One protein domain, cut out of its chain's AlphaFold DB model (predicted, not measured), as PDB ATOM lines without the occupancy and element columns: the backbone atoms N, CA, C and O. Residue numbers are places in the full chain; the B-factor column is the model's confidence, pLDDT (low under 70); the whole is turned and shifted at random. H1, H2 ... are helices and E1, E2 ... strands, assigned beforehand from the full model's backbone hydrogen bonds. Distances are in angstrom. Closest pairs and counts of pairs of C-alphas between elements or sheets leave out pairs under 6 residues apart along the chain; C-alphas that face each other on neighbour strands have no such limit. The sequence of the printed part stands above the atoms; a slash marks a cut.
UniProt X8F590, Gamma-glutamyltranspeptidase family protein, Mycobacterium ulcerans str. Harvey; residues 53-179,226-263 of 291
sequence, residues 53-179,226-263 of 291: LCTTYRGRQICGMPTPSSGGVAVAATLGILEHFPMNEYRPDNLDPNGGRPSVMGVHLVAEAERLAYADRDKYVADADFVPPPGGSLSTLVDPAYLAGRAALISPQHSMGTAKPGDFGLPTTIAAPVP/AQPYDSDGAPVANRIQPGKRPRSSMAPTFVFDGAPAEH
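Overview. This is residues 53 to 179 and 226 to 263 of the 291 residues of the protein "Gamma-glutamyltranspeptidase family protein" of Mycobacterium ulcerans str. Harvey (UniProt X8F590). With little regular structure, the model has helix H1 at its core, between a small antiparallel sheet, E1 E2 E3, and the long crossing helix H3; H4 and H5 pack on H1, and H2 on one end of H3. The 165 printed residues run E1 E2 H1 H2 H3 H4 H5 E3, mixed in class, with 65 in named elements. The whole is compact, radius of gyration of the C-alphas 16.7 A, spanning 50 by 41 by 31 A.

Arrangement. E1, residues 53 to 57, and E2, residues 60 to 64, form a hairpin, N 55 to O 62 2.8 A. E3, residues 253 to 257, is antiparallel to E2, N 254 to O 63 2.8 A. H1, residues 71 to 82, is on one face, two layers, at a height over the sheet of 8.4 A. H1, the hub, touches H3, residues 104 to 124, closest C-alphas Thr 78 and Ala 113, 5.2 A, at a steep tilt of 46 degrees. H1 touches H4, residues 138 to 142, closest C-alphas Ala 77 and Val 142, 5.1 A. Residues 77 to 82 alone touch H5, residues 144 to 151, closest C-alphas Ile 81 and Ala 151, 5.0 A. H2, residues 87 to 90, touches H3, closest C-alphas Tyr 90 and Gly 106, 5.0 A, with H3's residues 104 to 106 alone. Every O i to N i+4 pair is within hydrogen-bond range in H1, H3 and H5; H4 has 0 of 1 but 2 of 2 O i to N i+3 pairs, and H2 is too short.

Along the chain. E1 begins at C-alpha 53 (-106.811, 17.150, 29.723); H3 is 30.4 A long; E3 ends at C-alpha 257 (-116.696, 9.520, 19.115).

Size, cuts and confidence. Residues 180 to 225 are cut out, C-alphas 179 and 226 being 12.4 A apart. The links H2 to H3 and H3 to H4 are long. Residues 259 to 263 have pLDDT under 70.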
ATOM      1  N   LEU A  53    -107.884  17.490  30.653       96.25
ATOM      2  CA  LEU A  53    -106.811  17.150  29.723       96.25
ATOM      3  C   LEU A  53    -107.375  16.204  28.665       96.25
ATOM      4  O   LEU A  53    -107.745  15.076  28.992       96.25
ATOM      5  N   CYS A  54    -107.429  16.656  27.416       95.86
ATOM      6  CA  CYS A  54    -107.932  15.857  26.307       95.86
ATOM      7  C   CYS A  54    -106.835  15.528  25.289       95.86
ATOM      8  O   CYS A  54    -105.967  16.353  25.018       95.86
ATOM      9  N   THR A  55    -106.918  14.338  24.697       95.20
ATOM     10  CA  THR A  55    -106.097  13.872  23.572       95.20
ATOM     11  C   THR A  55    -106.966  13.111  22.564       95.20
ATOM     12  O   THR A  55    -108.162  12.904  22.795       95.20
ATOM     13  N   THR A  56    -106.381  12.682  21.451       95.39
ATOM     14  CA  THR A  56    -107.011  11.772  20.493       95.39
ATOM     15  C   THR A  56    -106.387  10.387  20.568       95.39
ATOM     16  O   THR A  56    -105.200  10.250  20.832       95.39
ATOM     17  N   TYR A  57    -107.184   9.356  20.306       96.68
ATOM     18  CA  TYR A  57    -106.685   8.001  20.100       96.68
ATOM     19  C   TYR A  57    -107.546   7.293  19.059       96.68
ATOM     20  O   TYR A  57    -108.726   7.016  19.304       96.68
ATOM     21  N   ARG A  58    -106.975   7.008  17.881       94.43
ATOM     22  CA  ARG A  58    -107.630   6.228  16.809       94.43
ATOM     23  C   ARG A  58    -109.057   6.696  16.485       94.43
ATOM     24  O   ARG A  58    -109.999   5.902  16.471       94.43
ATOM     25  N   GLY A  59    -109.213   7.998  16.235       93.71
ATOM     26  CA  GLY A  59    -110.482   8.620  15.827       93.71
ATOM     27  C   GLY A  59    -111.453   8.955  16.966       93.71
ATOM     28  O   GLY A  59    -112.568   9.399  16.697       93.71
ATOM     29  N   ARG A  60    -111.047   8.764  18.225       95.93
ATOM     30  CA  ARG A  60    -111.821   9.145  19.415       95.93
ATOM     31  C   ARG A  60    -111.130  10.258  20.175       95.93
ATOM     32  O   ARG A  60    -109.901  10.309  20.194       95.93
ATOM     33  N   GLN A  61    -111.911  11.095  20.844       96.52
ATOM     34  CA  GLN A  61    -111.389  12.014  21.845       96.52
ATOM     35  C   GLN A  61    -111.423  11.350  23.222       96.52
ATOM     36  O   GLN A  61    -112.440  10.790  23.624       96.52
ATOM     37  N   ILE A  62    -110.319  11.445  23.955       96.99
ATOM     38  CA  ILE A  62    -110.172  10.936  25.318       96.99
ATOM     39  C   ILE A  62    -109.922  12.130  26.230       96.99
ATOM     40  O   ILE A  62    -108.953  12.851  26.015       96.99
ATOM     41  N   CYS A  63    -110.762  12.344  27.240       97.33
ATOM     42  CA  CYS A  63    -110.634  13.453  28.185       97.33
ATOM     43  C   CYS A  63    -110.570  12.938  29.622       97.33
ATOM     44  O   CYS A  63    -111.474  12.237  30.072       97.33
ATOM     45  N   GLY A  64    -109.522  13.309  30.354       96.96
ATOM     46  CA  GLY A  64    -109.316  12.944  31.754       96.96
ATOM     47  C   GLY A  64    -109.070  14.151  32.654       96.96
ATOM     48  O   GLY A  64    -109.006  15.300  32.211       96.96
ATOM     49  N   MET A  65    -108.915  13.883  33.950       96.21
ATOM     50  CA  MET A  65    -108.609  14.927  34.929       96.21
ATOM     51  C   MET A  65    -107.204  15.512  34.726       96.21
ATOM     52  O   MET A  65    -106.249  14.747  34.571       96.21
ATOM     53  N   PRO A  66    -107.049  16.849  34.785       96.10
ATOM     54  CA  PRO A  66    -105.739  17.486  34.855       96.10
ATOM     55  C   PRO A  66    -105.143  17.357  36.271       96.10
ATOM     56  O   PRO A  66    -105.767  16.824  37.198       96.10
ATOM     57  N   THR A  67    -103.960  17.944  36.471       95.67
ATOM     58  CA  THR A  67    -103.336  18.101  37.795       95.67
ATOM     59  C   THR A  67    -104.290  18.714  38.831       95.67
ATOM     60  O   THR A  67    -105.053  19.630  38.500       95.67
ATOM     61  N   PRO A  68    -104.236  18.279  40.104       96.10
ATOM     62  CA  PRO A  68    -103.191  17.440  40.700       96.10
ATOM     63  C   PRO A  68    -103.342  15.936  40.427       96.10
ATOM     64  O   PRO A  68    -102.472  15.175  40.837       96.10
ATOM     65  N   SER A  69    -104.401  15.483  39.744       96.15
ATOM     66  CA  SER A  69    -104.442  14.080  39.330       96.15
ATOM     67  C   SER A  69    -103.416  13.811  38.231       96.15
ATOM     68  O   SER A  69    -103.210  14.618  37.325       96.15
ATOM     69  N   SER A  70    -102.790  12.645  38.316       96.68
ATOM     70  CA  SER A  70    -101.927  12.079  37.284       96.68
ATOM     71  C   SER A  70    -102.643  11.134  36.331       96.68
ATOM     72  O   SER A  70    -102.101  10.837  35.267       96.68
ATOM     73  N   GLY A  71    -103.862  10.706  36.669       96.19
ATOM     74  CA  GLY A  71    -104.600   9.702  35.909       96.19
ATOM     75  C   GLY A  71    -104.840  10.111  34.456       96.19
ATOM     76  O   GLY A  71    -104.563   9.337  33.545       96.19
ATOM     77  N   GLY A  72    -105.276  11.354  34.221       97.11
ATOM     78  CA  GLY A  72    -105.513  11.852  32.864       97.11
ATOM     79  C   GLY A  72    -104.247  11.869  32.003       97.11
ATOM     80  O   GLY A  72    -104.290  11.429  30.859       97.11
ATOM     81  N   VAL A  73    -103.117  12.319  32.562       97.65
ATOM     82  CA  VAL A  73    -101.821  12.357  31.858       97.65
ATOM     83  C   VAL A  73    -101.327  10.947  31.559       97.65
ATOM     84  O   VAL A  73    -100.951  10.674  30.425       97.65
ATOM     85  N   ALA A  74    -101.345  10.049  32.548       97.79
ATOM     86  CA  ALA A  74    -100.847   8.686  32.385       97.79
ATOM     87  C   ALA A  74    -101.645   7.916  31.322       97.79
ATOM     88  O   ALA A  74    -101.049   7.299  30.439       97.79
ATOM     89  N   VAL A  75    -102.981   8.017  31.343       98.27
ATOM     90  CA  VAL A  75    -103.852   7.402  30.328       98.27
ATOM     91  C   VAL A  75    -103.592   8.008  28.948       98.27
ATOM     92  O   VAL A  75    -103.360   7.272  27.992       98.27
ATOM     93  N   ALA A  76    -103.588   9.339  28.833       98.12
ATOM     94  CA  ALA A  76    -103.386  10.018  27.554       98.12
ATOM     95  C   ALA A  76    -102.007   9.718  26.939       98.12
ATOM     96  O   ALA A  76    -101.928   9.405  25.753       98.12
ATOM     97  N   ALA A  77    -100.939   9.754  27.740       98.58
ATOM     98  CA  ALA A  77     -99.583   9.449  27.290       98.58
ATOM     99  C   ALA A  77     -99.436   7.980  26.867       98.58
ATOM    100  O   ALA A  77     -98.881   7.700  25.808       98.58
ATOM    101  N   THR A  78     -99.988   7.045  27.648       98.80
ATOM    102  CA  THR A  78     -99.970   5.611  27.311       98.80
ATOM    103  C   THR A  78    -100.679   5.357  25.983       98.80
ATOM    104  O   THR A  78    -100.127   4.698  25.105       98.80
ATOM    105  N   LEU A  79    -101.876   5.922  25.791       98.52
ATOM    106  CA  LEU A  79    -102.621   5.777  24.541       98.52
ATOM    107  C   LEU A  79    -101.897   6.414  23.351       98.52
ATOM    108  O   LEU A  79    -101.827   5.790  22.296       98.52
ATOM    109  N   GLY A  80    -101.316   7.605  23.516       98.44
ATOM    110  CA  GLY A  80    -100.554   8.246  22.442       98.44
ATOM    111  C   GLY A  80     -99.292   7.465  22.059       98.44
ATOM    112  O   GLY A  80     -98.987   7.349  20.878       98.44
ATOM    113  N   ILE A  81     -98.611   6.814  23.010       98.82
ATOM    114  CA  ILE A  81     -97.512   5.879  22.704       98.82
ATOM    115  C   ILE A  81     -98.037   4.661  21.925       98.82
ATOM    116  O   ILE A  81     -97.469   4.279  20.901       98.82
ATOM    117  N   LEU A  82     -99.141   4.059  22.380       98.60
ATOM    118  CA  LEU A  82     -99.754   2.879  21.754       98.60
ATOM    119  C   LEU A  82    -100.364   3.154  20.370       98.60
ATOM    120  O   LEU A  82    -100.634   2.219  19.607       98.60
ATOM    121  N   GLU A  83    -100.581   4.418  20.009       97.72
ATOM    122  CA  GLU A  83    -101.061   4.807  18.682       97.72
ATOM    123  C   GLU A  83    -100.068   4.415  17.574       97.72
ATOM    124  O   GLU A  83    -100.483   4.097  16.457       97.72
ATOM    125  N   HIS A  84     -98.780   4.297  17.910       98.22
ATOM    126  CA  HIS A  84     -97.703   3.924  16.990       98.22
ATOM    127  C   HIS A  84     -97.546   2.411  16.752       98.22
ATOM    128  O   HIS A  84     -96.697   2.008  15.957       98.22
ATOM    129  N   PHE A  85     -98.357   1.563  17.392       98.03
ATOM    130  CA  PHE A  85     -98.288   0.102  17.251       98.03
ATOM    131  C   PHE A  85     -99.590  -0.478  16.679       98.03
ATOM    132  O   PHE A  85    -100.660   0.073  16.929       98.03
ATOM    133  N   PRO A  86     -99.575  -1.600  15.938       96.52
ATOM    134  CA  PRO A  86    -100.787  -2.200  15.375       96.52
ATOM    135  C   PRO A  86    -101.564  -3.007  16.433       96.52
ATOM    136  O   PRO A  86    -101.665  -4.228  16.377       96.52
ATOM    137  N   MET A  87    -102.126  -2.329  17.439       96.27
ATOM    138  CA  MET A  87    -102.787  -2.984  18.584       96.27
ATOM    139  C   MET A  87    -103.957  -3.906  18.198       96.27
ATOM    140  O   MET A  87    -104.284  -4.833  18.935       96.27
ATOM    141  N   ASN A  88    -104.575  -3.692  17.034       95.25
ATOM    142  CA  ASN A  88    -105.617  -4.566  16.486       95.25
ATOM    143  C   ASN A  88    -105.106  -5.975  16.121       95.25
ATOM    144  O   ASN A  88    -105.882  -6.933  16.180       95.25
ATOM    145  N   GLU A  89    -103.823  -6.120  15.779       96.91
ATOM    146  CA  GLU A  89    -103.172  -7.412  15.519       96.91
ATOM    147  C   GLU A  89    -102.922  -8.201  16.815       96.91
ATOM    148  O   GLU A  89    -102.819  -9.425  16.784       96.91
ATOM    149  N   TYR A  90    -102.911  -7.517  17.965       96.56
ATOM    150  CA  TYR A  90    -102.586  -8.074  19.285       96.56
ATOM    151  C   TYR A  90    -103.774  -8.105  20.255       96.56
ATOM    152  O   TYR A  90    -103.590  -8.126  21.477       96.56
ATOM    153  N   ARG A  91    -104.999  -8.115  19.723       95.04
ATOM    154  CA  ARG A  91    -106.238  -8.194  20.510       95.04
ATOM    155  C   ARG A  91    -106.274  -9.417  21.444       95.04
ATOM    156  O   ARG A  91    -105.698 -10.453  21.099       95.04
ATOM    157  N   PRO A  92    -106.977  -9.327  22.587       95.83
ATOM    158  CA  PRO A  92    -107.260 -10.493  23.412       95.83
ATOM    159  C   PRO A  92    -107.965 -11.606  22.621       95.83
ATOM    160  O   PRO A  92    -108.794 -11.333  21.745       95.83
ATOM    161  N   ASP A  93    -107.633 -12.856  22.939       94.59
ATOM    162  CA  ASP A  93    -108.369 -14.043  22.506       94.59
ATOM    163  C   ASP A  93    -109.434 -14.423  23.554       94.59
ATOM    164  O   ASP A  93    -109.473 -13.857  24.644       94.59
ATOM    165  N   ASN A  94    -110.339 -15.350  23.221       94.51
ATOM    166  CA  ASN A  94    -111.327 -15.895  24.166       94.51
ATOM    167  C   ASN A  94    -112.112 -14.823  24.955       94.51
ATOM    168  O   ASN A  94    -112.165 -14.870  26.182       94.51
ATOM    169  N   LEU A  95    -112.683 -13.839  24.247       94.63
ATOM    170  CA  LEU A  95    -113.410 -12.725  24.861       94.63
ATOM    171  C   LEU A  95    -114.526 -13.210  25.794       94.63
ATOM    172  O   LEU A  95    -115.364 -14.029  25.418       94.63
ATOM    173  N   ASP A  96    -114.551 -12.633  26.988       94.19
ATOM    174  CA  ASP A  96    -115.548 -12.841  28.031       94.19
ATOM    175  C   ASP A  96    -115.916 -11.477  28.662       94.19
ATOM    176  O   ASP A  96    -115.364 -10.443  28.263       94.19
ATOM    177  N   PRO A  97    -116.838 -11.417  29.642       94.59
ATOM    178  CA  PRO A  97    -117.163 -10.166  30.331       94.59
ATOM    179  C   PRO A  97    -115.982  -9.486  31.048       94.59
ATOM    180  O   PRO A  97    -116.114  -8.330  31.437       94.59
ATOM    181  N   ASN A  98    -114.843 -10.169  31.212       91.54
ATOM    182  CA  ASN A  98    -113.626  -9.638  31.830       91.54
ATOM    183  C   ASN A  98    -112.582  -9.172  30.796       91.54
ATOM    184  O   ASN A  98    -111.473  -8.805  31.174       91.54
ATOM    185  N   GLY A  99    -112.921  -9.164  29.502       90.91
ATOM    186  CA  GLY A  99    -112.055  -8.668  28.426       90.91
ATOM    187  C   GLY A  99    -111.257  -9.743  27.685       90.91
ATOM    188  O   GLY A  99    -110.518  -9.409  26.758       90.91
ATOM    189  N   GLY A 100    -111.434 -11.023  28.025       94.54
ATOM    190  CA  GLY A 100    -110.717 -12.137  27.406       94.54
ATOM    191  C   GLY A 100    -109.257 -12.262  27.841       94.54
ATOM    192  O   GLY A 100    -108.767 -11.571  28.735       94.54
ATOM    193  N   ARG A 101    -108.535 -13.184  27.206       95.80
ATOM    194  CA  ARG A 101    -107.137 -13.478  27.521       95.80
ATOM    195  C   ARG A 101    -106.210 -12.617  26.654       95.80
ATOM    196  O   ARG A 101    -106.237 -12.724  25.427       95.80
ATOM    197  N   PRO A 102    -105.368 -11.761  27.257       95.62
ATOM    198  CA  PRO A 102    -104.539 -10.837  26.499       95.62
ATOM    199  C   PRO A 102    -103.425 -11.578  25.749       95.62
ATOM    200  O   PRO A 102    -102.853 -12.555  26.242       95.62
ATOM    201  N   SER A 103    -103.096 -11.099  24.547       96.26
ATOM    202  CA  SER A 103    -101.955 -11.617  23.795       96.26
ATOM    203  C   SER A 103    -100.638 -11.195  24.459       96.26
ATOM    204  O   SER A 103    -100.551 -10.118  25.049       96.26
ATOM    205  N   VAL A 104     -99.588 -12.013  24.329       96.87
ATOM    206  CA  VAL A 104     -98.268 -11.711  24.917       96.87
ATOM    207  C   VAL A 104     -97.744 -10.357  24.433       96.87
ATOM    208  O   VAL A 104     -97.296  -9.547  25.239       96.87
ATOM    209  N   MET A 105     -97.849 -10.088  23.129       97.78
ATOM    210  CA  MET A 105     -97.401  -8.817  22.560       97.78
ATOM    211  C   MET A 105     -98.290  -7.643  22.991       97.78
ATOM    212  O   MET A 105     -97.782  -6.555  23.232       97.78
ATOM    213  N   GLY A 106     -99.598  -7.861  23.156       97.47
ATOM    214  CA  GLY A 106    -100.504  -6.845  23.691       97.47
ATOM    215  C   GLY A 106    -100.117  -6.425  25.110       97.47
ATOM    216  O   GLY A 106     -99.999  -5.232  25.375       97.47
ATOM    217  N   VAL A 107     -99.840  -7.394  25.993       97.42
ATOM    218  CA  VAL A 107     -99.345  -7.119  27.355       97.42
ATOM    219  C   VAL A 107     -98.005  -6.394  27.311       97.42
ATOM    220  O   VAL A 107     -97.828  -5.409  28.018       97.42
ATOM    221  N   HIS A 108     -97.074  -6.862  26.473       98.42
ATOM    222  CA  HIS A 108     -95.754  -6.251  26.326       98.42
ATOM    223  C   HIS A 108     -95.859  -4.770  25.950       98.42
ATOM    224  O   HIS A 108     -95.358  -3.918  26.673       98.42
ATOM    225  N   LEU A 109     -96.573  -4.447  24.872       98.63
ATOM    226  CA  LEU A 109     -96.692  -3.068  24.395       98.63
ATOM    227  C   LEU A 109     -97.365  -2.150  25.420       98.63
ATOM    228  O   LEU A 109     -96.871  -1.048  25.653       98.63
ATOM    229  N   VAL A 110     -98.448  -2.604  26.063       98.20
ATOM    230  CA  VAL A 110     -99.129  -1.829  27.114       98.20
ATOM    231  C   VAL A 110     -98.192  -1.588  28.296       98.20
ATOM    232  O   VAL A 110     -98.022  -0.444  28.707       98.20
ATOM    233  N   ALA A 111     -97.505  -2.622  28.785       98.48
ATOM    234  CA  ALA A 111     -96.604  -2.498  29.927       98.48
ATOM    235  C   ALA A 111     -95.385  -1.604  29.635       98.48
ATOM    236  O   ALA A 111     -94.905  -0.897  30.518       98.48
ATOM    237  N   GLU A 112     -94.831  -1.629  28.421       98.81
ATOM    238  CA  GLU A 112     -93.719  -0.748  28.041       98.81
ATOM    239  C   GLU A 112     -94.177   0.710  27.866       98.81
ATOM    240  O   GLU A 112     -93.481   1.630  28.304       98.81
ATOM    241  N   ALA A 113     -95.367   0.935  27.300       98.84
ATOM    242  CA  ALA A 113     -95.961   2.266  27.190       98.84
ATOM    243  C   ALA A 113     -96.275   2.868  28.568       98.84
ATOM    244  O   ALA A 113     -95.906   4.013  28.839       98.84
ATOM    245  N   GLU A 114     -96.879   2.085  29.465       98.51
ATOM    246  CA  GLU A 114     -97.161   2.507  30.839       98.51
ATOM    247  C   GLU A 114     -95.876   2.824  31.599       98.51
ATOM    248  O   GLU A 114     -95.809   3.864  32.244       98.51
ATOM    249  N   ARG A 115     -94.811   2.017  31.477       98.18
ATOM    250  CA  ARG A 115     -93.512   2.338  32.103       98.18
ATOM    251  C   ARG A 115     -93.014   3.728  31.710       98.18
ATOM    252  O   ARG A 115     -92.585   4.490  32.575       98.18
ATOM    253  N   LEU A 116     -93.071   4.067  30.423       98.71
ATOM    254  CA  LEU A 116     -92.640   5.374  29.924       98.71
ATOM    255  C   LEU A 116     -93.526   6.511  30.446       98.71
ATOM    256  O   LEU A 116     -92.991   7.540  30.866       98.71
ATOM    257  N   ALA A 117     -94.847   6.318  30.446       98.39
ATOM    258  CA  ALA A 117     -95.808   7.296  30.951       98.39
ATOM    259  C   ALA A 117     -95.681   7.503  32.472       98.39
ATOM    260  O   ALA A 117     -95.709   8.639  32.947       98.39
ATOM    261  N   TYR A 118     -95.482   6.428  33.240       97.17
ATOM    262  CA  TYR A 118     -95.268   6.483  34.686       97.17
ATOM    263  C   TYR A 118     -93.939   7.144  35.044       97.17
ATOM    264  O   TYR A 118     -93.899   7.947  35.971       97.17
ATOM    265  N   ALA A 119     -92.873   6.902  34.276       97.44
ATOM    266  CA  ALA A 119     -91.604   7.593  34.497       97.44
ATOM    267  C   ALA A 119     -91.770   9.121  34.393       97.44
ATOM    268  O   ALA A 119     -91.291   9.857  35.258       97.44
ATOM    269  N   ASP A 120     -92.505   9.599  33.383       97.50
ATOM    270  CA  ASP A 120     -92.806  11.026  33.216       97.50
ATOM    271  C   ASP A 120     -93.737  11.554  34.317       97.50
ATOM    272  O   ASP A 120     -93.467  12.601  34.916       97.50
ATOM    273  N   ARG A 121     -94.794  10.801  34.652       95.81
ATOM    274  CA  ARG A 121     -95.684  11.089  35.788       95.81
ATOM    275  C   ARG A 121     -94.893  11.314  37.071       95.81
ATOM    276  O   ARG A 121     -95.169  12.270  37.797       95.81
ATOM    277  N   ASP A 122     -93.971  10.410  37.379       94.94
ATOM    278  CA  ASP A 122     -93.276  10.364  38.663       94.94
ATOM    279  C   ASP A 122     -92.261  11.485  38.826       94.94
ATOM    280  O   ASP A 122     -92.008  11.917  39.950       94.94
ATOM    281  N   LYS A 123     -91.734  12.020  37.723       95.62
ATOM    282  CA  LYS A 123     -90.836  13.177  37.761       95.62
ATOM    283  C   LYS A 123     -91.569  14.519  37.732       95.62
ATOM    284  O   LYS A 123     -91.098  15.480  38.349       95.62
ATOM    285  N   TYR A 124     -92.684  14.616  37.003       96.32
ATOM    286  CA  TYR A 124     -93.220  15.917  36.582       96.32
ATOM    287  C   TYR A 124     -94.616  16.263  37.090       96.32
ATOM    288  O   TYR A 124     -94.928  17.445  37.221       96.32
ATOM    289  N   VAL A 125     -95.476  15.281  37.360       96.24
ATOM    290  CA  VAL A 125     -96.886  15.567  37.655       96.24
ATOM    291  C   VAL A 125     -97.074  15.842  39.148       96.24
ATOM    292  O   VAL A 125     -96.746  15.012  39.989       96.24
ATOM    293  N   ALA A 126     -97.624  17.008  39.482       96.30
ATOM    294  CA  ALA A 126     -97.923  17.440  40.848       96.30
ATOM    295  C   ALA A 126     -99.050  18.492  40.848       96.30
ATOM    296  O   ALA A 126     -99.683  18.734  39.824       96.30
ATOM    297  N   ASP A 127     -99.324  19.134  41.985       96.94
ATOM    298  CA  ASP A 127    -100.221  20.294  42.023       96.94
ATOM    299  C   ASP A 127     -99.633  21.476  41.234       96.94
ATOM    300  O   ASP A 127     -98.641  22.079  41.655       96.94
ATOM    301  N   ALA A 128    -100.266  21.820  40.109       94.70
ATOM    302  CA  ALA A 128     -99.819  22.883  39.207       94.70
ATOM    303  C   ALA A 128     -99.848  24.286  39.833       94.70
ATOM    304  O   ALA A 128     -99.166  25.179  39.340       94.70
ATOM    305  N   ASP A 129    -100.569  24.477  40.945       93.74
ATOM    306  CA  ASP A 129    -100.512  25.731  41.710       93.74
ATOM    307  C   ASP A 129     -99.171  25.909  42.456       93.74
ATOM    308  O   ASP A 129     -98.882  26.993  42.954       93.74
ATOM    309  N   PHE A 130     -98.353  24.851  42.549       95.14
ATOM    310  CA  PHE A 130     -97.076  24.834  43.274       95.14
ATOM    311  C   PHE A 130     -95.888  24.445  42.396       95.14
ATOM    312  O   PHE A 130     -94.785  24.956  42.592       95.14
ATOM    313  N   VAL A 131     -96.081  23.504  41.469       94.42
ATOM    314  CA  VAL A 131     -95.040  23.036  40.551       94.42
ATOM    315  C   VAL A 131     -95.617  23.051  39.138       94.42
ATOM    316  O   VAL A 131     -96.463  22.208  38.834       94.42
ATOM    317  N   PRO A 132     -95.202  23.994  38.274       92.95
ATOM    318  CA  PRO A 132     -95.712  24.047  36.915       92.95
ATOM    319  C   PRO A 132     -95.261  22.804  36.132       92.95
ATOM    320  O   PRO A 132     -94.127  22.345  36.306       92.95
ATOM    321  N   PRO A 133     -96.117  22.259  35.253       92.63
ATOM    322  CA  PRO A 133     -95.726  21.168  34.374       92.63
ATOM    323  C   PRO A 133     -94.639  21.616  33.375       92.63
ATOM    324  O   PRO A 133     -94.504  22.814  33.098       92.63
ATOM    325  N   PRO A 134     -93.888  20.665  32.787       93.60
ATOM    326  CA  PRO A 134     -92.963  20.929  31.687       93.60
ATOM    327  C   PRO A 134     -93.550  21.830  30.600       93.60
ATOM    328  O   PRO A 134     -94.701  21.665  30.198       93.60
ATOM    329  N   GLY A 135     -92.775  22.807  30.127       91.97
ATOM    330  CA  GLY A 135     -93.232  23.751  29.098       91.97
ATOM    331  C   GLY A 135     -94.392  24.668  29.524       91.97
ATOM    332  O   GLY A 135     -94.947  25.366  28.683       91.97
ATOM    333  N   GLY A 136     -94.784  24.671  30.805       91.32
ATOM    334  CA  GLY A 136     -95.889  25.483  31.325       91.32
ATOM    335  C   GLY A 136     -97.286  24.907  31.069       91.32
ATOM    336  O   GLY A 136     -98.273  25.527  31.456       91.32
ATOM    337  N   SER A 137     -97.393  23.723  30.458       93.42
ATOM    338  CA  SER A 137     -98.668  23.051  30.193       93.42
ATOM    339  C   SER A 137     -98.534  21.532  30.270       93.42
ATOM    340  O   SER A 137     -97.538  20.959  29.838       93.42
ATOM    341  N   LEU A 138     -99.576  20.851  30.759       93.26
ATOM    342  CA  LEU A 138     -99.642  19.384  30.723       93.26
ATOM    343  C   LEU A 138     -99.673  18.827  29.298       93.26
ATOM    344  O   LEU A 138     -99.317  17.668  29.108       93.26
ATOM    345  N   SER A 139    -100.042  19.647  28.306       93.66
ATOM    346  CA  SER A 139     -99.994  19.261  26.891       93.66
ATOM    347  C   SER A 139     -98.600  18.808  26.460       93.66
ATOM    348  O   SER A 139     -98.497  17.928  25.621       93.66
ATOM    349  N   THR A 140     -97.535  19.330  27.078       95.66
ATOM    350  CA  THR A 140     -96.150  18.919  26.804       95.66
ATOM    351  C   THR A 140     -95.922  17.425  27.052       95.66
ATOM    352  O   THR A 140     -95.188  16.782  26.312       95.66
ATOM    353  N   LEU A 141     -96.564  16.854  28.078       97.00
ATOM    354  CA  LEU A 141     -96.428  15.435  28.429       97.00
ATOM    355  C   LEU A 141     -97.289  14.513  27.559       97.00
ATOM    356  O   LEU A 141     -97.120  13.298  27.615       97.00
ATOM    357  N   VAL A 142     -98.213  15.074  26.778       97.17
ATOM    358  CA  VAL A 142     -99.107  14.325  25.882       97.17
ATOM    359  C   VAL A 142     -98.981  14.781  24.428       97.17
ATOM    360  O   VAL A 142     -99.854  14.504  23.610       97.17
ATOM    361  N   ASP A 143     -97.902  15.496  24.109       96.97
ATOM    362  CA  ASP A 143     -97.638  15.996  22.768       96.97
ATOM    363  C   ASP A 143     -97.368  14.823  21.806       96.97
ATOM    364  O   ASP A 143     -96.523  13.975  22.109       96.97
ATOM    365  N   PRO A 144     -98.040  14.753  20.640       97.15
ATOM    366  CA  PRO A 144     -97.869  13.637  19.713       97.15
ATOM    367  C   PRO A 144     -96.427  13.426  19.235       97.15
ATOM    368  O   PRO A 144     -95.996  12.284  19.087       97.15
ATOM    369  N   ALA A 145     -95.652  14.495  19.010       97.22
ATOM    370  CA  ALA A 145     -94.266  14.365  18.560       97.22
ATOM    371  C   ALA A 145     -93.365  13.839  19.687       97.22
ATOM    372  O   ALA A 145     -92.513  12.977  19.451       97.22
ATOM    373  N   TYR A 146     -93.589  14.300  20.920       98.14
ATOM    374  CA  TYR A 146     -92.927  13.743  22.097       98.14
ATOM    375  C   TYR A 146     -93.261  12.256  22.278       98.14
ATOM    376  O   TYR A 146     -92.349  11.433  22.386       98.14
ATOM    377  N   LEU A 147     -94.545  11.885  22.249       98.64
ATOM    378  CA  LEU A 147     -94.987  10.501  22.452       98.64
ATOM    379  C   LEU A 147     -94.525   9.555  21.335       98.64
ATOM    380  O   LEU A 147     -94.214   8.402  21.630       98.64
ATOM    381  N   ALA A 148     -94.358  10.036  20.100       98.57
ATOM    382  CA  ALA A 148     -93.707   9.276  19.032       98.57
ATOM    383  C   ALA A 148     -92.244   8.941  19.373       98.57
ATOM    384  O   ALA A 148     -91.792   7.809  19.183       98.57
ATOM    385  N   GLY A 149     -91.507   9.905  19.935       98.49
ATOM    386  CA  GLY A 149     -90.146   9.684  20.433       98.49
ATOM    387  C   GLY A 149     -90.100   8.687  21.591       98.49
ATOM    388  O   GLY A 149     -89.192   7.859  21.658       98.49
ATOM    389  N   ARG A 150     -91.104   8.709  22.476       98.70
ATOM    390  CA  ARG A 150     -91.247   7.721  23.558       98.70
ATOM    391  C   ARG A 150     -91.556   6.329  23.003       98.70
ATOM    392  O   ARG A 150     -90.905   5.372  23.408       98.70
ATOM    393  N   ALA A 151     -92.462   6.213  22.032       98.75
ATOM    394  CA  ALA A 151     -92.788   4.949  21.371       98.75
ATOM    395  C   ALA A 151     -91.567   4.294  20.708       98.75
ATOM    396  O   ALA A 151     -91.405   3.078  20.789       98.75
ATOM    397  N   ALA A 152     -90.657   5.088  20.134       98.46
ATOM    398  CA  ALA A 152     -89.422   4.591  19.525       98.46
ATOM    399  C   ALA A 152     -88.458   3.895  20.511       98.46
ATOM    400  O   ALA A 152     -87.539   3.204  20.077       98.46
ATOM    401  N   LEU A 153     -88.655   4.052  21.827       98.50
ATOM    402  CA  LEU A 153     -87.863   3.371  22.857       98.50
ATOM    403  C   LEU A 153     -88.332   1.933  23.126       98.50
ATOM    404  O   LEU A 153     -87.615   1.171  23.775       98.50
ATOM    405  N   ILE A 154     -89.524   1.553  22.661       98.75
ATOM    406  CA  ILE A 154     -90.098   0.231  22.919       98.75
ATOM    407  C   ILE A 154     -89.542  -0.771  21.907       98.75
ATOM    408  O   ILE A 154     -89.820  -0.695  20.708       98.75
ATOM    409  N   SER A 155     -88.793  -1.763  22.393       97.99
ATOM    410  CA  SER A 155     -88.397  -2.912  21.577       97.99
ATOM    411  C   SER A 155     -89.493  -3.977  21.584       97.99
ATOM    412  O   SER A 155     -89.942  -4.357  22.659       97.99
ATOM    413  N   PRO A 156     -89.875  -4.557  20.434       95.54
ATOM    414  CA  PRO A 156     -90.761  -5.720  20.406       95.54
ATOM    415  C   PRO A 156     -90.099  -7.028  20.881       95.54
ATOM    416  O   PRO A 156     -90.784  -8.038  21.009       95.54
ATOM    417  N   GLN A 157     -88.781  -7.057  21.111       96.33
ATOM    418  CA  GLN A 157     -88.039  -8.282  21.453       96.33
ATOM    419  C   GLN A 157     -87.622  -8.364  22.923       96.33
ATOM    420  O   GLN A 157     -87.325  -9.457  23.404       96.33
ATOM    421  N   HIS A 158     -87.552  -7.239  23.631       96.81
ATOM    422  CA  HIS A 158     -87.139  -7.204  25.030       96.81
ATOM    423  C   HIS A 158     -87.827  -6.067  25.782       96.81
ATOM    424  O   HIS A 158     -88.157  -5.034  25.207       96.81
ATOM    425  N   SER A 159     -88.023  -6.265  27.085       97.97
ATOM    426  CA  SER A 159     -88.481  -5.205  27.984       97.97
ATOM    427  C   SER A 159     -87.354  -4.212  28.258       97.97
ATOM    428  O   SER A 159     -86.204  -4.621  28.435       97.97
ATOM    429  N   MET A 160     -87.681  -2.923  28.369       97.44
ATOM    430  CA  MET A 160     -86.725  -1.891  28.780       97.44
ATOM    431  C   MET A 160     -86.340  -1.978  30.264       97.44
ATOM    432  O   MET A 160     -85.388  -1.331  30.696       97.44
ATOM    433  N   GLY A 161     -87.089  -2.743  31.068       96.83
ATOM    434  CA  GLY A 161     -86.911  -2.800  32.517       96.83
ATOM    435  C   GLY A 161     -87.426  -1.530  33.194       96.83
ATOM    436  O   GLY A 161     -88.634  -1.381  33.374       96.83
ATOM    437  N   THR A 162     -86.523  -0.628  33.575       95.76
ATOM    438  CA  THR A 162     -86.866   0.646  34.226       95.76
ATOM    439  C   THR A 162     -86.821   1.778  33.206       95.76
ATOM    440  O   THR A 162     -85.752   2.131  32.707       95.76
ATOM    441  N   ALA A 163     -87.976   2.381  32.924       97.28
ATOM    442  CA  ALA A 163     -88.058   3.551  32.060       97.28
ATOM    443  C   ALA A 163     -87.412   4.779  32.712       97.28
ATOM    444  O   ALA A 163     -87.614   5.057  33.894       97.28
ATOM    445  N   LYS A 164     -86.682   5.561  31.911       96.46
ATOM    446  CA  LYS A 164     -86.261   6.911  32.294       96.46
ATOM    447  C   LYS A 164     -87.318   7.926  31.842       96.46
ATOM    448  O   LYS A 164     -87.843   7.784  30.727       96.46
ATOM    449  N   PRO A 165     -87.624   8.956  32.649       97.06
ATOM    450  CA  PRO A 165     -88.450  10.064  32.182       97.06
ATOM    451  C   PRO A 165     -87.771  10.761  31.001       97.06
ATOM    452  O   PRO A 165     -86.542  10.722  30.875       97.06
ATOM    453  N   GLY A 166     -88.558  11.409  30.148       96.37
ATOM    454  CA  GLY A 166     -88.038  12.409  29.226       96.37
ATOM    455  C   GLY A 166     -87.332  13.526  29.985       96.37
ATOM    456  O   GLY A 166     -87.476  13.667  31.202       96.37
ATOM    457  N   ASP A 167     -86.534  14.313  29.271       94.53
ATOM    458  CA  ASP A 167     -85.847  15.453  29.861       94.53
ATOM    459  C   ASP A 167     -86.426  16.763  29.340       94.53
ATOM    460  O   ASP A 167     -86.279  17.115  28.173       94.53
ATOM    461  N   PHE A 168     -87.085  17.484  30.242       95.00
ATOM    462  CA  PHE A 168     -87.627  18.817  29.999       95.00
ATOM    463  C   PHE A 168     -86.854  19.920  30.740       95.00
ATOM    464  O   PHE A 168     -87.363  21.031  30.884       95.00
ATOM    465  N   GLY A 169     -85.660  19.624  31.269       88.85
ATOM    466  CA  GLY A 169     -84.801  20.616  31.929       88.85
ATOM    467  C   GLY A 169     -85.332  21.161  33.261       88.85
ATOM    468  O   GLY A 169     -84.831  22.170  33.750       88.85
ATOM    469  N   LEU A 170     -86.348  20.526  33.860       86.20
ATOM    470  CA  LEU A 170     -86.846  20.905  35.184       86.20
ATOM    471  C   LEU A 170     -86.019  20.245  36.300       86.20
ATOM    472  O   LEU A 170     -85.741  19.045  36.211       86.20
ATOM    473  N   PRO A 171     -85.697  20.980  37.385       83.54
ATOM    474  CA  PRO A 171     -84.879  20.492  38.494       83.54
ATOM    475  C   PRO A 171     -85.702  19.657  39.490       83.54
ATOM    476  O   PRO A 171     -85.575  19.832  40.699       83.54
ATOM    477  N   THR A 172     -86.600  18.797  39.003       88.65
ATOM    478  CA  THR A 172     -87.354  17.861  39.843       88.65
ATOM    479  C   THR A 172     -86.820  16.447  39.697       88.65
ATOM    480  O   THR A 172     -86.423  16.018  38.609       88.65
ATOM    481  N   THR A 173     -86.826  15.715  40.805       91.42
ATOM    482  CA  THR A 173     -86.400  14.314  40.855       91.42
ATOM    483  C   THR A 173     -87.590  13.355  40.789       91.42
ATOM    484  O   THR A 173     -88.748  13.767  40.922       91.42
ATOM    485  N   ILE A 174     -87.307  12.076  40.541       90.05
ATOM    486  CA  ILE A 174     -88.320  11.026  40.398       90.05
ATOM    487  C   ILE A 174     -88.882  10.683  41.781       90.05
ATOM    488  O   ILE A 174     -88.143  10.317  42.694       90.05
ATOM    489  N   ALA A 175     -90.200  10.781  41.928       87.09
ATOM    490  CA  ALA A 175     -90.912  10.335  43.115       87.09
ATOM    491  C   ALA A 175     -90.714   8.829  43.355       87.09
ATOM    492  O   ALA A 175     -90.889   8.018  42.449       87.09
ATOM    493  N   ALA A 176     -90.426   8.444  44.599       84.10
ATOM    494  CA  ALA A 176     -90.481   7.040  44.992       84.10
ATOM    495  C   ALA A 176     -91.923   6.496  44.865       84.10
ATOM    496  O   ALA A 176     -92.871   7.251  45.125       84.10
ATOM    497  N   PRO A 177     -92.104   5.207  44.515       79.75
ATOM    498  CA  PRO A 177     -93.419   4.578  44.481       79.75
ATOM    499  C   PRO A 177     -94.089   4.601  45.857       79.75
ATOM    500  O   PRO A 177     -93.437   4.359  46.876       79.75
ATOM    501  N   VAL A 178     -95.397   4.838  45.872       77.30
ATOM    502  CA  VAL A 178     -96.249   4.739  47.064       77.30
ATOM    503  C   VAL A 178     -97.234   3.590  46.820       77.30
ATOM    504  O   VAL A 178     -97.776   3.513  45.716       77.30
ATOM    505  N   PRO A 179     -97.437   2.665  47.777       76.08
ATOM    506  CA  PRO A 179     -98.457   1.629  47.647       76.08
ATOM    507  C   PRO A 179     -99.845   2.246  47.450       76.08
ATOM    508  O   PRO A 179    -100.226   3.133  48.207       76.08
ATOM    509  N   ALA A 226     -92.806  11.173  51.035       89.92
ATOM    510  CA  ALA A 226     -92.298  11.316  52.397       89.92
ATOM    511  C   ALA A 226     -90.876  11.904  52.441       89.92
ATOM    512  O   ALA A 226     -90.542  12.627  53.374       89.92
ATOM    513  N   GLN A 227     -90.057  11.615  51.422       92.02
ATOM    514  CA  GLN A 227     -88.762  12.257  51.198       92.02
ATOM    515  C   GLN A 227     -88.952  13.430  50.221       92.02
ATOM    516  O   GLN A 227     -89.196  13.192  49.036       92.02
ATOM    517  N   PRO A 228     -88.896  14.693  50.685       93.59
ATOM    518  CA  PRO A 228     -89.198  15.852  49.846       93.59
ATOM    519  C   PRO A 228     -88.076  16.222  48.864       93.59
ATOM    520  O   PRO A 228     -88.333  16.967  47.912       93.59
ATOM    521  N   TYR A 229     -86.864  15.711  49.092       95.19
ATOM    522  CA  TYR A 229     -85.666  15.919  48.280       95.19
ATOM    523  C   TYR A 229     -84.956  14.580  48.060       95.19
ATOM    524  O   TYR A 229     -85.087  13.673  48.887       95.19
ATOM    525  N   ASP A 230     -84.205  14.461  46.969       91.50
ATOM    526  CA  ASP A 230     -83.259  13.357  46.793       91.50
ATOM    527  C   ASP A 230     -81.922  13.610  47.514       91.50
ATOM    528  O   ASP A 230     -81.748  14.597  48.233       91.50
ATOM    529  N   SER A 231     -80.971  12.687  47.332       91.58
ATOM    530  CA  SER A 231     -79.633  12.759  47.927       91.58
ATOM    531  C   SER A 231     -78.810  13.961  47.466       91.58
ATOM    532  O   SER A 231     -77.926  14.390  48.204       91.58
ATOM    533  N   ASP A 232     -79.101  14.507  46.282       91.91
ATOM    534  CA  ASP A 232     -78.399  15.656  45.703       91.91
ATOM    535  C   ASP A 232     -79.099  16.987  46.045       91.91
ATOM    536  O   ASP A 232     -78.637  18.066  45.669       91.91
ATOM    537  N   GLY A 233     -80.209  16.929  46.794       93.40
ATOM    538  CA  GLY A 233     -80.993  18.085  47.222       93.40
ATOM    539  C   GLY A 233     -82.011  18.569  46.188       93.40
ATOM    540  O   GLY A 233     -82.630  19.618  46.394       93.40
ATOM    541  N   ALA A 234     -82.226  17.836  45.093       93.43
ATOM    542  CA  ALA A 234     -83.241  18.194  44.115       93.43
ATOM    543  C   ALA A 234     -84.643  17.889  44.675       93.43
ATOM    544  O   ALA A 234     -84.883  16.810  45.226       93.43
ATOM    545  N   PRO A 235     -85.601  18.826  44.566       95.35
ATOM    546  CA  PRO A 235     -86.937  18.631  45.109       95.35
ATOM    547  C   PRO A 235     -87.736  17.592  44.318       95.35
ATOM    548  O   PRO A 235     -87.757  17.588  43.085       95.35
ATOM    549  N   VAL A 236     -88.523  16.782  45.022       95.56
ATOM    550  CA  VAL A 236     -89.578  15.979  44.392       95.56
ATOM    551  C   VAL A 236     -90.748  16.898  44.028       95.56
ATOM    552  O   VAL A 236     -91.180  17.739  44.832       95.56
ATOM    553  N   ALA A 237     -91.291  16.752  42.815       95.81
ATOM    554  CA  ALA A 237     -92.428  17.557  42.357       95.81
ATOM    555  C   ALA A 237     -93.625  17.416  43.315       95.81
ATOM    556  O   ALA A 237     -94.205  18.411  43.751       95.81
ATOM    557  N   ASN A 238     -93.925  16.187  43.738       96.29
ATOM    558  CA  ASN A 238     -95.002  15.835  44.662       96.29
ATOM    559  C   ASN A 238     -94.556  15.758  46.144       96.29
ATOM    560  O   ASN A 238     -94.983  14.891  46.900       96.29
ATOM    561  N   ARG A 239     -93.679  16.664  46.589       95.64
ATOM    562  CA  ARG A 239     -93.347  16.825  48.020       95.64
ATOM    563  C   ARG A 239     -94.446  17.550  48.810       95.64
ATOM    564  O   ARG A 239     -95.159  18.377  48.227       95.64
ATOM    565  N   ILE A 240     -94.510  17.305  50.122       95.24
ATOM    566  CA  ILE A 240     -95.420  17.973  51.073       95.24
ATOM    567  C   ILE A 240     -95.130  19.477  51.122       95.24
ATOM    568  O   ILE A 240     -93.985  19.885  51.317       95.24
ATOM    569  N   GLN A 241     -96.167  20.305  50.968       95.65
ATOM    570  CA  GLN A 241     -96.111  21.758  51.173       95.65
ATOM    571  C   GLN A 241     -97.460  22.257  51.736       95.65
ATOM    572  O   GLN A 241     -98.496  21.704  51.360       95.65
ATOM    573  N   PRO A 242     -97.489  23.298  52.591       95.34
ATOM    574  CA  PRO A 242     -98.738  23.869  53.099       95.34
ATOM    575  C   PRO A 242     -99.668  24.330  51.968       95.34
ATOM    576  O   PRO A 242     -99.213  24.934  50.998       95.34
ATOM    577  N   GLY A 243    -100.965  24.026  52.078       95.21
ATOM    578  CA  GLY A 243    -101.992  24.390  51.088       95.21
ATOM    579  C   GLY A 243    -101.934  23.628  49.753       95.21
ATOM    580  O   GLY A 243    -102.810  23.804  48.902       95.21
ATOM    581  N   LYS A 244    -100.925  22.774  49.554       96.79
ATOM    582  CA  LYS A 244    -100.753  21.969  48.344       96.79
ATOM    583  C   LYS A 244    -101.637  20.732  48.378       96.79
ATOM    584  O   LYS A 244    -101.782  20.092  49.418       96.79
ATOM    585  N   ARG A 245    -102.185  20.352  47.223       96.76
ATOM    586  CA  ARG A 245    -102.872  19.067  47.052       96.76
ATOM    587  C   ARG A 245    -101.869  17.959  46.714       96.76
ATOM    588  O   ARG A 245    -101.028  18.169  45.838       96.76
ATOM    589  N   PRO A 246    -101.960  16.783  47.346       96.18
ATOM    590  CA  PRO A 246    -101.167  15.636  46.930       96.18
ATOM    591  C   PRO A 246    -101.560  15.171  45.523       96.18
ATOM    592  O   PRO A 246    -102.711  15.325  45.095       96.18
ATOM    593  N   ARG A 247    -100.591  14.624  44.782       95.72
ATOM    594  CA  ARG A 247    -100.827  14.036  43.460       95.72
ATOM    595  C   ARG A 247    -101.635  12.749  43.597       95.72
ATOM    596  O   ARG A 247    -101.098  11.744  44.039       95.72
ATOM    597  N   SER A 248    -102.861  12.764  43.085       94.55
ATOM    598  CA  SER A 248    -103.720  11.579  43.014       94.55
ATOM    599  C   SER A 248    -103.438  10.728  41.766       94.55
ATOM    600  O   SER A 248    -102.989  11.245  40.736       94.55
ATOM    601  N   SER A 249    -103.762   9.434  41.816       94.02
ATOM    602  CA  SER A 249    -103.814   8.533  40.650       94.02
ATOM    603  C   SER A 249    -105.207   8.420  40.006       94.02
ATOM    604  O   SER A 249    -105.347   7.775  38.969       94.02
ATOM    605  N   MET A 250    -106.252   9.043  40.569       95.34
ATOM    606  CA  MET A 250    -107.632   8.887  40.080       95.34
ATOM    607  C   MET A 250    -107.793   9.303  38.607       95.34
ATOM    608  O   MET A 250    -107.558  10.460  38.252       95.34
ATOM    609  N   ALA A 251    -108.288   8.395  37.764       96.87
ATOM    610  CA  ALA A 251    -108.444   8.605  36.322       96.87
ATOM    611  C   ALA A 251    -109.912   8.508  35.844       96.87
ATOM    612  O   ALA A 251    -110.225   7.640  35.032       96.87
ATOM    613  N   PRO A 252    -110.858   9.341  36.334       97.88
ATOM    614  CA  PRO A 252    -112.161   9.418  35.683       97.88
ATOM    615  C   PRO A 252    -111.967   9.992  34.274       97.88
ATOM    616  O   PRO A 252    -111.369  11.060  34.101       97.88
ATOM    617  N   THR A 253    -112.455   9.261  33.276       97.83
ATOM    618  CA  THR A 253    -112.178   9.524  31.863       97.83
ATOM    619  C   THR A 253    -113.458   9.436  31.047       97.83
ATOM    620  O   THR A 253    -114.240   8.500  31.193       97.83
ATOM    621  N   PHE A 254    -113.641  10.406  30.157       97.72
ATOM    622  CA  PHE A 254    -114.644  10.371  29.103       97.72
ATOM    623  C   PHE A 254    -114.005   9.997  27.770       97.72
ATOM    624  O   PHE A 254    -112.888  10.416  27.461       97.72
ATOM    625  N   VAL A 255    -114.751   9.238  26.974       96.92
ATOM    626  CA  VAL A 255    -114.400   8.880  25.601       96.92
ATOM    627  C   VAL A 255    -115.534   9.342  24.700       96.92
ATOM    628  O   VAL A 255    -116.687   8.987  24.935       96.92
ATOM    629  N   PHE A 256    -115.204  10.127  23.681       95.86
ATOM    630  CA  PHE A 256    -116.156  10.651  22.707       95.86
ATOM    631  C   PHE A 256    -115.821  10.126  21.313       95.86
ATOM    632  O   PHE A 256    -114.647  10.012  20.941       95.86
ATOM    633  N   ASP A 257    -116.856   9.822  20.533       90.76
ATOM    634  CA  ASP A 257    -116.696   9.520  19.115       90.76
ATOM    635  C   ASP A 257    -116.394  10.810  18.334       90.76
ATOM    636  O   ASP A 257    -117.093  11.814  18.476       90.76
ATOM    637  N   GLY A 258    -115.358  10.766  17.489       74.57
ATOM    638  CA  GLY A 258    -114.872  11.914  16.725       74.57
ATOM    639  C   GLY A 258    -113.921  12.822  17.518       74.57
ATOM    640  O   GLY A 258    -114.047  12.993  18.729       74.57
ATOM    641  N   ALA A 259    -112.945  13.418  16.827       59.75
ATOM    642  CA  ALA A 259    -112.166  14.523  17.382       59.75
ATOM    643  C   ALA A 259    -113.011  15.807  17.290       59.75
ATOM    644  O   ALA A 259    -113.589  16.059  16.226       59.75
ATOM    645  N   PRO A 260    -113.123  16.629  18.348       55.12
ATOM    646  CA  PRO A 260    -113.801  17.908  18.215       55.12
ATOM    647  C   PRO A 260    -113.068  18.769  17.190       55.12
ATOM    648  O   PRO A 260    -111.840  18.826  17.170       55.12
ATOM    649  N   ALA A 261    -113.834  19.462  16.347       42.32
ATOM    650  CA  ALA A 261    -113.282  20.499  15.489       42.32
ATOM    651  C   ALA A 261    -112.544  21.526  16.369       42.32
ATOM    652  O   ALA A 261    -113.103  21.946  17.389       42.32
ATOM    653  N   GLU A 262    -111.326  21.912  15.966       36.65
ATOM    654  CA  GLU A 262    -110.270  22.637  16.714       36.65
ATOM    655  C   GLU A 262    -110.666  23.940  17.455       36.65
ATOM    656  O   GLU A 262    -109.824  24.589  18.065       36.65
ATOM    657  N   HIS A 263    -111.939  24.330  17.502       36.39
ATOM    658  CA  HIS A 263    -112.431  25.503  18.230       36.39
ATOM    659  C   HIS A 263    -113.738  25.281  18.999       36.39
ATOM    660  O   HIS A 263    -114.429  26.238  19.356       36.39
TER     661      HIS A 263